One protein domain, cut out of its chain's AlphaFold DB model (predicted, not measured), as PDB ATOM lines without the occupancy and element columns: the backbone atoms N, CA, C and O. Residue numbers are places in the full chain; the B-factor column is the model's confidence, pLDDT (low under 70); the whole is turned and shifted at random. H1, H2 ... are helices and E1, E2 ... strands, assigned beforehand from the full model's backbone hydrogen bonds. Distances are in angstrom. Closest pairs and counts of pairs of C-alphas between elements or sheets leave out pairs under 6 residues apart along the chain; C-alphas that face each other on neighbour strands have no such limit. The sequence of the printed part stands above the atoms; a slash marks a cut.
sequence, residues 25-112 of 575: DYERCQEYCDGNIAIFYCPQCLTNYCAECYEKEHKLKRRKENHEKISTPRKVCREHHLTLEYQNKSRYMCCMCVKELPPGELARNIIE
ATOM      1  N   ASP A  25     215.205 180.697 138.466       54.19
ATOM      2  CA  ASP A  25     214.952 179.370 139.053       54.19
ATOM      3  C   ASP A  25     213.901 178.652 138.204       54.19
ATOM      4  O   ASP A  25     212.724 178.580 138.556       54.19
ATOM      5  N   TYR A  26     214.306 178.150 137.034       58.09
ATOM      6  CA  TYR A  26     213.474 177.171 136.344       58.09
ATOM      7  C   TYR A  26     213.289 175.981 137.285       58.09
ATOM      8  O   TYR A  26     214.265 175.332 137.673       58.09
ATOM      9  N   GLU A  27     212.044 175.723 137.675       69.62
ATOM     10  CA  GLU A  27     211.691 174.611 138.549       69.62
ATOM     11  C   GLU A  27     212.254 173.327 137.947       69.62
ATOM     12  O   GLU A  27     211.978 172.997 136.797       69.62
ATOM     13  N   ARG A  28     213.126 172.636 138.684       74.94
ATOM     14  CA  ARG A  28     213.760 171.403 138.209       74.94
ATOM     15  C   ARG A  28     212.880 170.201 138.530       74.94
ATOM     16  O   ARG A  28     212.072 170.230 139.454       74.94
ATOM     17  N   CYS A  29     213.047 169.131 137.769       78.19
ATOM     18  CA  CYS A  29     212.301 167.882 137.917       78.19
ATOM     19  C   CYS A  29     212.770 167.037 139.130       78.19
ATOM     20  O   CYS A  29     213.207 165.899 138.980       78.19
ATOM     21  N   GLN A  30     212.660 167.560 140.349       67.88
ATOM     22  CA  GLN A  30     213.344 167.027 141.542       67.88
ATOM     23  C   GLN A  30     212.926 165.617 142.000       67.88
ATOM     24  O   GLN A  30     213.666 164.962 142.719       67.88
ATOM     25  N   GLU A  31     211.766 165.102 141.583       66.75
ATOM     26  CA  GLU A  31     211.327 163.767 142.022       66.75
ATOM     27  C   GLU A  31     212.035 162.624 141.260       66.75
ATOM     28  O   GLU A  31     212.156 161.514 141.775       66.75
ATOM     29  N   TYR A  32     212.531 162.883 140.042       70.56
ATOM     30  CA  TYR A  32     213.117 161.843 139.174       70.56
ATOM     31  C   TYR A  32     214.412 162.263 138.461       70.56
ATOM     32  O   TYR A  32     215.132 161.390 137.970       70.56
ATOM     33  N   CYS A  33     214.719 163.565 138.366       75.69
ATOM     34  CA  CYS A  33     216.022 164.056 137.910       75.69
ATOM     35  C   CYS A  33     216.336 165.488 138.400       75.69
ATOM     36  O   CYS A  33     215.653 166.454 138.075       75.69
ATOM     37  N   ASP A  34     217.457 165.671 139.090       66.06
ATOM     38  CA  ASP A  34     217.787 166.966 139.711       66.06
ATOM     39  C   ASP A  34     218.344 168.033 138.753       66.06
ATOM     40  O   ASP A  34     218.661 169.146 139.177       66.06
ATOM     41  N   GLY A  35     218.471 167.711 137.460       70.12
ATOM     42  CA  GLY A  35     219.193 168.534 136.483       70.12
ATOM     43  C   GLY A  35     218.357 169.122 135.347       70.12
ATOM     44  O   GLY A  35     218.765 170.125 134.767       70.12
ATOM     45  N   ASN A  36     217.193 168.547 135.026       82.12
ATOM     46  CA  ASN A  36     216.401 169.010 133.886       82.12
ATOM     47  C   ASN A  36     215.321 170.000 134.319       82.12
ATOM     48  O   ASN A  36     214.647 169.809 135.334       82.12
ATOM     49  N   ILE A  37     215.125 171.024 133.489       81.00
ATOM     50  CA  ILE A  37     214.053 172.003 133.643       81.00
ATOM     51  C   ILE A  37     212.710 171.284 133.522       81.00
ATOM     52  O   ILE A  37     212.457 170.553 132.557       81.00
ATOM     53  N   ALA A  38     211.856 171.475 134.519       83.50
ATOM     54  CA  ALA A  38     210.490 171.023 134.458       83.50
ATOM     55  C   ALA A  38     209.690 171.940 133.535       83.50
ATOM     56  O   ALA A  38     209.746 173.165 133.620       83.50
ATOM     57  N   ILE A  39     208.953 171.309 132.631       83.56
ATOM     58  CA  ILE A  39     208.125 171.985 131.629       83.56
ATOM     59  C   ILE A  39     206.677 171.497 131.678       83.56
ATOM     60  O   ILE A  39     205.836 171.998 130.941       83.56
ATOM     61  N   PHE A  40     206.385 170.503 132.523       84.94
ATOM     62  CA  PHE A  40     205.047 169.966 132.713       84.94
ATOM     63  C   PHE A  40     204.708 169.882 134.197       84.94
ATOM     64  O   PHE A  40     205.545 169.471 134.990       84.94
ATOM     65  N   TYR A  41     203.472 170.199 134.559       86.69
ATOM     66  CA  TYR A  41     202.881 169.908 135.858       86.69
ATOM     67  C   TYR A  41     201.804 168.832 135.701       86.69
ATOM     68  O   TYR A  41     201.026 168.857 134.742       86.69
ATOM     69  N   CYS A  42     201.765 167.889 136.641       86.75
ATOM     70  CA  CYS A  42     200.735 166.859 136.711       86.75
ATOM     71  C   CYS A  42     199.883 167.045 137.980       86.75
ATOM     72  O   CYS A  42     200.380 166.752 139.072       86.75
ATOM     73  N   PRO A  43     198.605 167.454 137.863       81.94
ATOM     74  CA  PRO A  43     197.705 167.659 139.003       81.94
ATOM     75  C   PRO A  43     197.472 166.412 139.855       81.94
ATOM     76  O   PRO A  43     197.259 166.497 141.058       81.94
ATOM     77  N   GLN A  44     197.504 165.230 139.239       86.44
ATOM     78  CA  GLN A  44     197.260 163.970 139.937       86.44
ATOM     79  C   GLN A  44     198.508 163.459 140.672       86.44
ATOM     80  O   GLN A  44     198.382 162.727 141.652       86.44
ATOM     81  N   CYS A  45     199.706 163.833 140.213       83.25
ATOM     82  CA  CYS A  45     200.964 163.503 140.887       83.25
ATOM     83  C   CYS A  45     201.427 164.600 141.856       83.25
ATOM     84  O   CYS A  45     202.226 164.297 142.734       83.25
ATOM     85  N   LEU A  46     200.912 165.831 141.725       81.69
ATOM     86  CA  LEU A  46     201.329 167.012 142.492       81.69
ATOM     87  C   LEU A  46     202.832 167.317 142.341       81.69
ATOM     88  O   LEU A  46     203.503 167.728 143.288       81.69
ATOM     89  N   THR A  47     203.354 167.107 141.127       82.38
ATOM     90  CA  THR A  47     204.784 167.256 140.818       82.38
ATOM     91  C   THR A  47     204.993 167.886 139.444       82.38
ATOM     92  O   THR A  47     204.264 167.615 138.483       82.38
ATOM     93  N   ASN A  48     206.045 168.698 139.346       86.06
ATOM     94  CA  ASN A  48     206.607 169.169 138.090       86.06
ATOM     95  C   ASN A  48     207.582 168.148 137.474       86.06
ATOM     96  O   ASN A  48     208.466 167.613 138.143       86.06
ATOM     97  N   TYR A  49     207.477 167.938 136.166       85.62
ATOM     98  CA  TYR A  49     208.272 167.000 135.385       85.62
ATOM     99  C   TYR A  49     209.007 167.693 134.236       85.62
ATOM    100  O   TYR A  49     208.468 168.571 133.555       85.62
ATOM    101  N   CYS A  50     210.225 167.232 133.946       88.62
ATOM    102  CA  CYS A  50     210.820 167.445 132.629       88.62
ATOM    103  C   CYS A  50     210.131 166.547 131.587       88.62
ATOM    104  O   CYS A  50     209.424 165.597 131.941       88.62
ATOM    105  N   ALA A  51     210.364 166.818 130.299       85.62
ATOM    106  CA  ALA A  51     209.764 166.049 129.211       85.62
ATOM    107  C   ALA A  51     209.983 164.537 129.371       85.62
ATOM    108  O   ALA A  51     209.030 163.768 129.356       85.62
ATOM    109  N   GLU A  52     211.226 164.111 129.585       86.00
ATOM    110  CA  GLU A  52     211.569 162.691 129.647       86.00
ATOM    111  C   GLU A  52     210.992 161.987 130.878       86.00
ATOM    112  O   GLU A  52     210.503 160.863 130.776       86.00
ATOM    113  N   CYS A  53     211.042 162.635 132.045       86.50
ATOM    114  CA  CYS A  53     210.534 162.056 133.287       86.50
ATOM    115  C   CYS A  53     209.011 161.939 133.278       86.50
ATOM    116  O   CYS A  53     208.493 160.944 133.780       86.50
ATOM    117  N   TYR A  54     208.298 162.893 132.663       86.94
ATOM    118  CA  TYR A  54     206.849 162.780 132.497       86.94
ATOM    119  C   TYR A  54     206.498 161.531 131.690       86.94
ATOM    120  O   TYR A  54     205.696 160.714 132.128       86.94
ATOM    121  N   GLU A  55     207.133 161.361 130.530       86.06
ATOM    122  CA  GLU A  55     206.870 160.251 129.613       86.06
ATOM    123  C   GLU A  55     207.228 158.900 130.247       86.06
ATOM    124  O   GLU A  55     206.446 157.954 130.170       86.06
ATOM    125  N   LYS A  56     208.363 158.817 130.954       83.69
ATOM    126  CA  LYS A  56     208.759 157.608 131.691       83.69
ATOM    127  C   LYS A  56     207.751 157.243 132.780       83.69
ATOM    128  O   LYS A  56     207.382 156.080 132.892       83.69
ATOM    129  N   GLU A  57     207.279 158.200 133.570       82.81
ATOM    130  CA  GLU A  57     206.352 157.903 134.668       82.81
ATOM    131  C   GLU A  57     204.911 157.669 134.207       82.81
ATOM    132  O   GLU A  57     204.230 156.813 134.771       82.81
ATOM    133  N   HIS A  58     204.451 158.392 133.187       83.94
ATOM    134  CA  HIS A  58     203.046 158.389 132.785       83.94
ATOM    135  C   HIS A  58     202.772 157.433 131.624       83.94
ATOM    136  O   HIS A  58     201.747 156.770 131.649       83.94
ATOM    137  N   LYS A  59     203.691 157.236 130.666       77.81
ATOM    138  CA  LYS A  59     203.473 156.258 129.580       77.81
ATOM    139  C   LYS A  59     203.907 154.832 129.916       77.81
ATOM    140  O   LYS A  59     203.378 153.893 129.333       77.81
ATOM    141  N   LEU A  60     204.850 154.630 130.845       72.00
ATOM    142  CA  LEU A  60     205.309 153.272 131.199       72.00
ATOM    143  C   LEU A  60     204.478 152.622 132.317       72.00
ATOM    144  O   LEU A  60     204.531 151.404 132.491       72.00
ATOM    145  N   LYS A  61     203.698 153.400 133.081       73.62
ATOM    146  CA  LYS A  61     202.854 152.892 134.173       73.62
ATOM    147  C   LYS A  61     201.376 153.028 133.813       73.62
ATOM    148  O   LYS A  61     200.816 154.115 133.895       73.62
ATOM    149  N   ARG A  62     200.702 151.889 133.585       67.25
ATOM    150  CA  ARG A  62     199.255 151.813 133.264       67.25
ATOM    151  C   ARG A  62     198.332 152.605 134.205       67.25
ATOM    152  O   ARG A  62     197.238 152.974 133.811       67.25
ATOM    153  N   ARG A  63     198.730 152.841 135.463       75.94
ATOM    154  CA  ARG A  63     197.921 153.603 136.438       75.94
ATOM    155  C   ARG A  63     198.008 155.124 136.269       75.94
ATOM    156  O   ARG A  63     197.114 155.806 136.745       75.94
ATOM    157  N   LYS A  64     199.066 155.636 135.635       81.50
ATOM    158  CA  LYS A  64     199.343 157.075 135.472       81.50
ATOM    159  C   LYS A  64     199.166 157.563 134.026       81.50
ATOM    160  O   LYS A  64     199.296 158.749 133.760       81.50
ATOM    161  N   GLU A  65     198.837 156.662 133.106       78.50
ATOM    162  CA  GLU A  65     198.687 156.948 131.670       78.50
ATOM    163  C   GLU A  65     197.609 157.989 131.361       78.50
ATOM    164  O   GLU A  65     197.745 158.757 130.414       78.50
ATOM    165  N   ASN A  66     196.593 158.079 132.220       80.25
ATOM    166  CA  ASN A  66     195.466 158.998 132.067       80.25
ATOM    167  C   ASN A  66     195.608 160.296 132.877       80.25
ATOM    168  O   ASN A  66     194.629 161.026 133.024       80.25
ATOM    169  N   HIS A  67     196.771 160.565 133.472       86.69
ATOM    170  CA  HIS A  67     196.965 161.822 134.189       86.69
ATOM    171  C   HIS A  67     197.063 163.008 133.229       86.69
ATOM    172  O   HIS A  67     197.517 162.894 132.088       86.69
ATOM    173  N   GLU A  68     196.654 164.166 133.732       82.19
ATOM    174  CA  GLU A  68     196.637 165.404 132.979       82.19
ATOM    175  C   GLU A  68     198.041 166.015 132.886       82.19
ATOM    176  O   GLU A  68     198.829 165.981 133.838       82.19
ATOM    177  N   LYS A  69     198.336 166.583 131.711       83.62
ATOM    178  CA  LYS A  69     199.619 167.196 131.366       83.62
ATOM    179  C   LYS A  69     199.430 168.696 131.152       83.62
ATOM    180  O   LYS A  69     198.960 169.108 130.093       83.62
ATOM    181  N   ILE A  70     199.830 169.508 132.127       85.00
ATOM    182  CA  ILE A  70     199.750 170.974 132.052       85.00
ATOM    183  C   ILE A  70     201.130 171.530 131.684       85.00
ATOM    184  O   ILE A  70     202.112 171.194 132.330       85.00
ATOM    185  N   SER A  71     201.236 172.366 130.646       80.88
ATOM    186  CA  SER A  71     202.517 172.908 130.138       80.88
ATOM    187  C   SER A  71     203.104 174.061 130.956       80.88
ATOM    188  O   SER A  71     204.211 174.519 130.681       80.88
ATOM    189  N   THR A  72     202.373 174.546 131.955       80.88
ATOM    190  CA  THR A  72     202.840 175.567 132.895       80.88
ATOM    191  C   THR A  72     203.234 174.897 134.214       80.88
ATOM    192  O   THR A  72     202.345 174.379 134.898       80.88
ATOM    193  N   PRO A  73     204.529 174.874 134.583       80.56
ATOM    194  CA  PRO A  73     204.974 174.292 135.845       80.56
ATOM    195  C   PRO A  73     204.501 175.145 137.038       80.56
ATOM    196  O   PRO A  73     204.243 176.346 136.893       80.56
ATOM    197  N   ARG A  74     204.316 174.519 138.207       81.00
ATOM    198  CA  ARG A  74     203.841 175.189 139.429       81.00
ATOM    199  C   ARG A  74     204.961 175.476 140.412       81.00
ATOM    200  O   ARG A  74     205.686 174.566 140.804       81.00
ATOM    201  N   LYS A  75     204.957 176.687 140.976       83.56
ATOM    202  CA  LYS A  75     205.887 177.084 142.041       83.56
ATOM    203  C   LYS A  75     205.972 176.061 143.157       83.56
ATOM    204  O   LYS A  75     204.967 175.557 143.650       83.56
ATOM    205  N   VAL A  76     207.205 175.799 143.563       81.12
ATOM    206  CA  VAL A  76     207.555 174.795 144.558       81.12
ATOM    207  C   VAL A  76     207.794 175.474 145.910       81.12
ATOM    208  O   VAL A  76     208.376 176.557 145.998       81.12
ATOM    209  N   CYS A  77     207.326 174.845 146.983       82.56
ATOM    210  CA  CYS A  77     207.577 175.267 148.353       82.56
ATOM    211  C   CYS A  77     209.075 175.195 148.676       82.56
ATOM    212  O   CYS A  77     209.727 174.193 148.394       82.56
ATOM    213  N   ARG A  78     209.609 176.234 149.328       81.19
ATOM    214  CA  ARG A  78     211.030 176.300 149.706       81.19
ATOM    215  C   ARG A  78     211.430 175.297 150.788       81.19
ATOM    216  O   ARG A  78     212.587 174.913 150.831       81.19
ATOM    217  N   GLU A  79     210.497 174.921 151.660       79.94
ATOM    218  CA  GLU A  79     210.761 174.041 152.806       79.94
ATOM    219  C   GLU A  79     210.629 172.564 152.424       79.94
ATOM    220  O   GLU A  79     211.491 171.757 152.753       79.94
ATOM    221  N   HIS A  80     209.565 172.211 151.695       79.81
ATOM    222  CA  HIS A  80     209.244 170.808 151.399       79.81
ATOM    223  C   HIS A  80     209.508 170.389 149.959       79.81
ATOM    224  O   HIS A  80     209.290 169.230 149.635       79.81
ATOM    225  N   HIS A  81     209.913 171.312 149.085       78.62
ATOM    226  CA  HIS A  81     210.182 171.022 147.675       78.62
ATOM    227  C   HIS A  81     209.003 170.379 146.909       78.62
ATOM    228  O   HIS A  81     209.187 169.682 145.916       78.62
ATOM    229  N   LEU A  82     207.769 170.665 147.340       80.44
ATOM    230  CA  LEU A  82     206.517 170.220 146.708       80.44
ATOM    231  C   LEU A  82     205.750 171.397 146.106       80.44
ATOM    232  O   LEU A  82     205.892 172.523 146.586       80.44
ATOM    233  N   THR A  83     204.918 171.153 145.092       84.12
ATOM    234  CA  THR A  83     204.160 172.221 144.426       84.12
ATOM    235  C   THR A  83     203.195 172.925 145.387       84.12
ATOM    236  O   THR A  83     202.644 172.340 146.326       84.12
ATOM    237  N   LEU A  84     203.048 174.237 145.200       86.81
ATOM    238  CA  LEU A  84     202.135 175.083 145.957       86.81
ATOM    239  C   LEU A  84     200.731 174.950 145.359       86.81
ATOM    240  O   LEU A  84     200.454 175.482 144.286       86.81
ATOM    241  N   GLU A  85     199.851 174.256 146.076       85.56
ATOM    242  CA  GLU A  85     198.483 173.944 145.627       85.56
ATOM    243  C   GLU A  85     197.412 174.674 146.432       85.56
ATOM    244  O   GLU A  85     196.281 174.837 145.975       85.56
ATOM    245  N   TYR A  86     197.762 175.121 147.638       86.31
ATOM    246  CA  TYR A  86     196.814 175.663 148.597       86.31
ATOM    247  C   TYR A  86     197.146 177.102 148.955       86.31
ATOM    248  O   TYR A  86     198.311 177.501 149.028       86.31
ATOM    249  N   GLN A  87     196.105 177.878 149.223       85.06
ATOM    250  CA  GLN A  87     196.204 179.242 149.710       85.06
ATOM    251  C   GLN A  87     195.521 179.351 151.069       85.06
ATOM    252  O   GLN A  87     194.429 178.835 151.281       85.06
ATOM    253  N   ASN A  88     196.173 180.069 151.975       82.06
ATOM    254  CA  ASN A  88     195.599 180.538 153.223       82.06
ATOM    255  C   ASN A  88     195.731 182.059 153.263       82.06
ATOM    256  O   ASN A  88     196.816 182.588 153.534       82.06
ATOM    257  N   LYS A  89     194.636 182.767 152.974       77.62
ATOM    258  CA  LYS A  89     194.602 184.235 152.860       77.62
ATOM    259  C   LYS A  89     195.681 184.754 151.898       77.62
ATOM    260  O   LYS A  89     195.480 184.715 150.692       77.62
ATOM    261  N   SER A  90     196.831 185.205 152.399       70.75
ATOM    262  CA  SER A  90     197.944 185.747 151.599       70.75
ATOM    263  C   SER A  90     199.167 184.822 151.521       70.75
ATOM    264  O   SER A  90     200.186 185.215 150.956       70.75
ATOM    265  N   ARG A  91     199.106 183.613 152.094       80.31
ATOM    266  CA  ARG A  91     200.213 182.642 152.101       80.31
ATOM    267  C   ARG A  91     199.893 181.446 151.205       80.31
ATOM    268  O   ARG A  91     198.826 180.853 151.330       80.31
ATOM    269  N   TYR A  92     200.845 181.066 150.355       85.19
ATOM    270  CA  TYR A  92     200.779 179.860 149.524       85.19
ATOM    271  C   TYR A  92     201.469 178.687 150.223       85.19
ATOM    272  O   TYR A  92     202.501 178.871 150.873       85.19
ATOM    273  N   MET A  93     200.892 177.492 150.116       83.88
ATOM    274  CA  MET A  93     201.288 176.309 150.880       83.88
ATOM    275  C   MET A  93     201.257 175.052 149.998       83.88
ATOM    276  O   MET A  93     200.366 174.887 149.164       83.88
ATOM    277  N   CYS A  94     202.222 174.147 150.190       86.62
ATOM    278  CA  CYS A  94     202.167 172.805 149.607       86.62
ATOM    279  C   CYS A  94     201.397 171.846 150.527       86.62
ATOM    280  O   CYS A  94     201.064 172.178 151.668       86.62
ATOM    281  N   CYS A  95     201.143 170.624 150.059       84.00
ATOM    282  CA  CYS A  95     200.395 169.630 150.830       84.00
ATOM    283  C   CYS A  95     201.067 169.246 152.167       84.00
ATOM    284  O   CYS A  95     200.362 168.902 153.115       84.00
ATOM    285  N   MET A  96     202.398 169.339 152.276       83.75
ATOM    286  CA  MET A  96     203.127 169.080 153.526       83.75
ATOM    287  C   MET A  96     203.055 170.260 154.494       83.75
ATOM    288  O   MET A  96     202.715 170.042 155.653       83.75
ATOM    289  N   CYS A  97     203.210 171.503 154.015       85.19
ATOM    290  CA  CYS A  97     202.955 172.699 154.826       85.19
ATOM    291  C   CYS A  97     201.571 172.647 155.488       85.19
ATOM    292  O   CYS A  97     201.428 173.032 156.639       85.19
ATOM    293  N   VAL A  98     200.544 172.195 154.756       85.62
ATOM    294  CA  VAL A  98     199.174 172.090 155.282       85.62
ATOM    295  C   VAL A  98     199.070 171.014 156.368       85.62
ATOM    296  O   VAL A  98     198.390 171.229 157.367       85.62
ATOM    297  N   LYS A  99     199.751 169.873 156.202       85.38
ATOM    298  CA  LYS A  99     199.764 168.776 157.188       85.38
ATOM    299  C   LYS A  99     200.535 169.122 158.462       85.38
ATOM    300  O   LYS A  99     200.179 168.632 159.527       85.38
ATOM    301  N   GLU A 100     201.578 169.934 158.345       86.56
ATOM    302  CA  GLU A 100     202.420 170.366 159.467       86.56
ATOM    303  C   GLU A 100     201.829 171.552 160.245       86.56
ATOM    304  O   GLU A 100     202.386 171.960 161.265       86.56
ATOM    305  N   LEU A 101     200.684 172.097 159.811       84.25
ATOM    306  CA  LEU A 101     200.006 173.162 160.542       84.25
ATOM    307  C   LEU A 101     199.521 172.677 161.919       84.25
ATOM    308  O   LEU A 101     198.865 171.634 162.016       84.25
ATOM    309  N   PRO A 102     199.737 173.467 162.987       83.94
ATOM    310  CA  PRO A 102     199.183 173.168 164.299       83.94
ATOM    311  C   PRO A 102     197.650 173.025 164.241       83.94
ATOM    312  O   PRO A 102     196.991 173.833 163.579       83.94
ATOM    313  N   PRO A 103     197.032 172.097 164.999       75.06
ATOM    314  CA  PRO A 103     195.578 171.885 164.974       75.06
ATOM    315  C   PRO A 103     194.766 173.155 165.278       75.06
ATOM    316  O   PRO A 103     193.713 173.393 164.690       75.06
ATOM    317  N   GLY A 104     195.287 174.012 166.164       72.50
ATOM    318  CA  GLY A 104     194.673 175.297 166.507       72.50
ATOM    319  C   GLY A 104     194.814 176.380 165.432       72.50
ATOM    320  O   GLY A 104     194.085 177.368 165.478       72.50
ATOM    321  N   GLU A 105     195.738 176.237 164.482       73.12
ATOM    322  CA  GLU A 105     195.847 177.111 163.306       73.12
ATOM    323  C   GLU A 105     195.018 176.580 162.142       73.12
ATOM    324  O   GLU A 105     194.349 177.362 161.473       73.12
ATOM    325  N   LEU A 106     194.979 175.261 161.946       73.75
ATOM    326  CA  LEU A 106     194.141 174.622 160.933       73.75
ATOM    327  C   LEU A 106     192.652 174.956 161.130       73.75
ATOM    328  O   LEU A 106     191.958 175.253 160.167       73.75
ATOM    329  N   ALA A 107     192.179 175.004 162.381       68.56
ATOM    330  CA  ALA A 107     190.800 175.382 162.706       68.56
ATOM    331  C   ALA A 107     190.480 176.880 162.493       68.56
ATOM    332  O   ALA A 107     189.311 177.252 162.425       68.56
ATOM    333  N   ARG A 108     191.498 177.752 162.422       71.75
ATOM    334  CA  ARG A 108     191.342 179.213 162.257       71.75
ATOM    335  C   ARG A 108     191.612 179.698 160.833       71.75
ATOM    336  O   ARG A 108     191.277 180.838 160.504       71.75
ATOM    337  N   ASN A 109     192.227 178.861 160.008       74.19
ATOM    338  CA  ASN A 109     192.646 179.193 158.657       74.19
ATOM    339  C   ASN A 109     191.690 178.585 157.630       74.19
ATOM    340  O   ASN A 109     191.346 177.410 157.702       74.19
ATOM    341  N   ILE A 110     191.295 179.391 156.648       79.75
ATOM    342  CA  ILE A 110     190.548 178.922 155.482       79.75
ATOM    343  C   ILE A 110     191.599 178.507 154.453       79.75
ATOM    344  O   ILE A 110     192.309 179.364 153.926       79.75
ATOM    345  N   ILE A 111     191.756 177.198 154.258       82.75
ATOM    346  CA  ILE A 111     192.709 176.623 153.305       82.75
ATOM    347  C   ILE A 111     191.926 176.165 152.086       82.75
ATOM    348  O   ILE A 111     191.136 175.225 152.168       82.75
ATOM    349  N   GLU A 112     192.163 176.821 150.959       84.69
ATOM    350  CA  GLU A 112     191.462 176.547 149.707       84.69
ATOM    351  C   GLU A 112     192.461 176.171 148.606       84.69
ATOM    352  O   GLU A 112     193.596 176.661 148.610       84.69
TER     353      GLU A 112
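AT A GLANCE: This is residues 25 to 112 of the 575 residues of the protein "Transcription activator BRG1-like isoform X1" of Paramuricea clavata (UniProt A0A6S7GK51). With little regular structure, the domain makes two lobes joined by the long link 60 to 83: one holds hairpin E3-E4 with small helices H2 and H3, the other hairpin E1-E2 with helix H1. The 88 printed residues, 33 in named elements, run E1 E2 H1 E3 E4 H2 H3, mixed class; both two-stranded sheets are antiparallel. It is only just compact, close to loose, radius of gyration 14.4 A, spanning 43 by 29 by 18 A.

IN THESE COORDINATES: E3, residues 84 to 88, starts at C-alpha (202.135, 175.083, 145.957); E4 is 91 to 94, H2 95 to 99, H3 103 to 106. E1 is 40 to 42, E2 47 to 49; H1, 51 to 59, 11.6 A long, ends at C-alpha (203.473, 156.258, 129.580).

HOW THE PARTS SIT: In hairpin E3-E4, N 88 and O 91 are 2.8 A apart. The closest C-alphas of E3 and H2, Glu 85 and Cys 95, are 7.0 A apart. H2 and H3 are close but not clearly touching, C-alphas 98 and 106 being 8.0 A apart. In hairpin E1-E2, N 49 and O 40 are 2.7 A apart. The closest C-alphas of E1 and H1, 40 and 51, are 7.1 A apart. H1 and H2 are apart. Every O i to N i+4 pair is within hydrogen-bond range in H1 and H2; H3 is too short for one.

THE WHOLE: C-alphas 60 and 104, the farthest apart, are 43.0 A apart. The printed part has no cut; the link H1 to E3 is long. Mean pLDDT of the printed part is 80.0; residues 25 to 27, 30 to 31, 34, 62 and 107 are under 70.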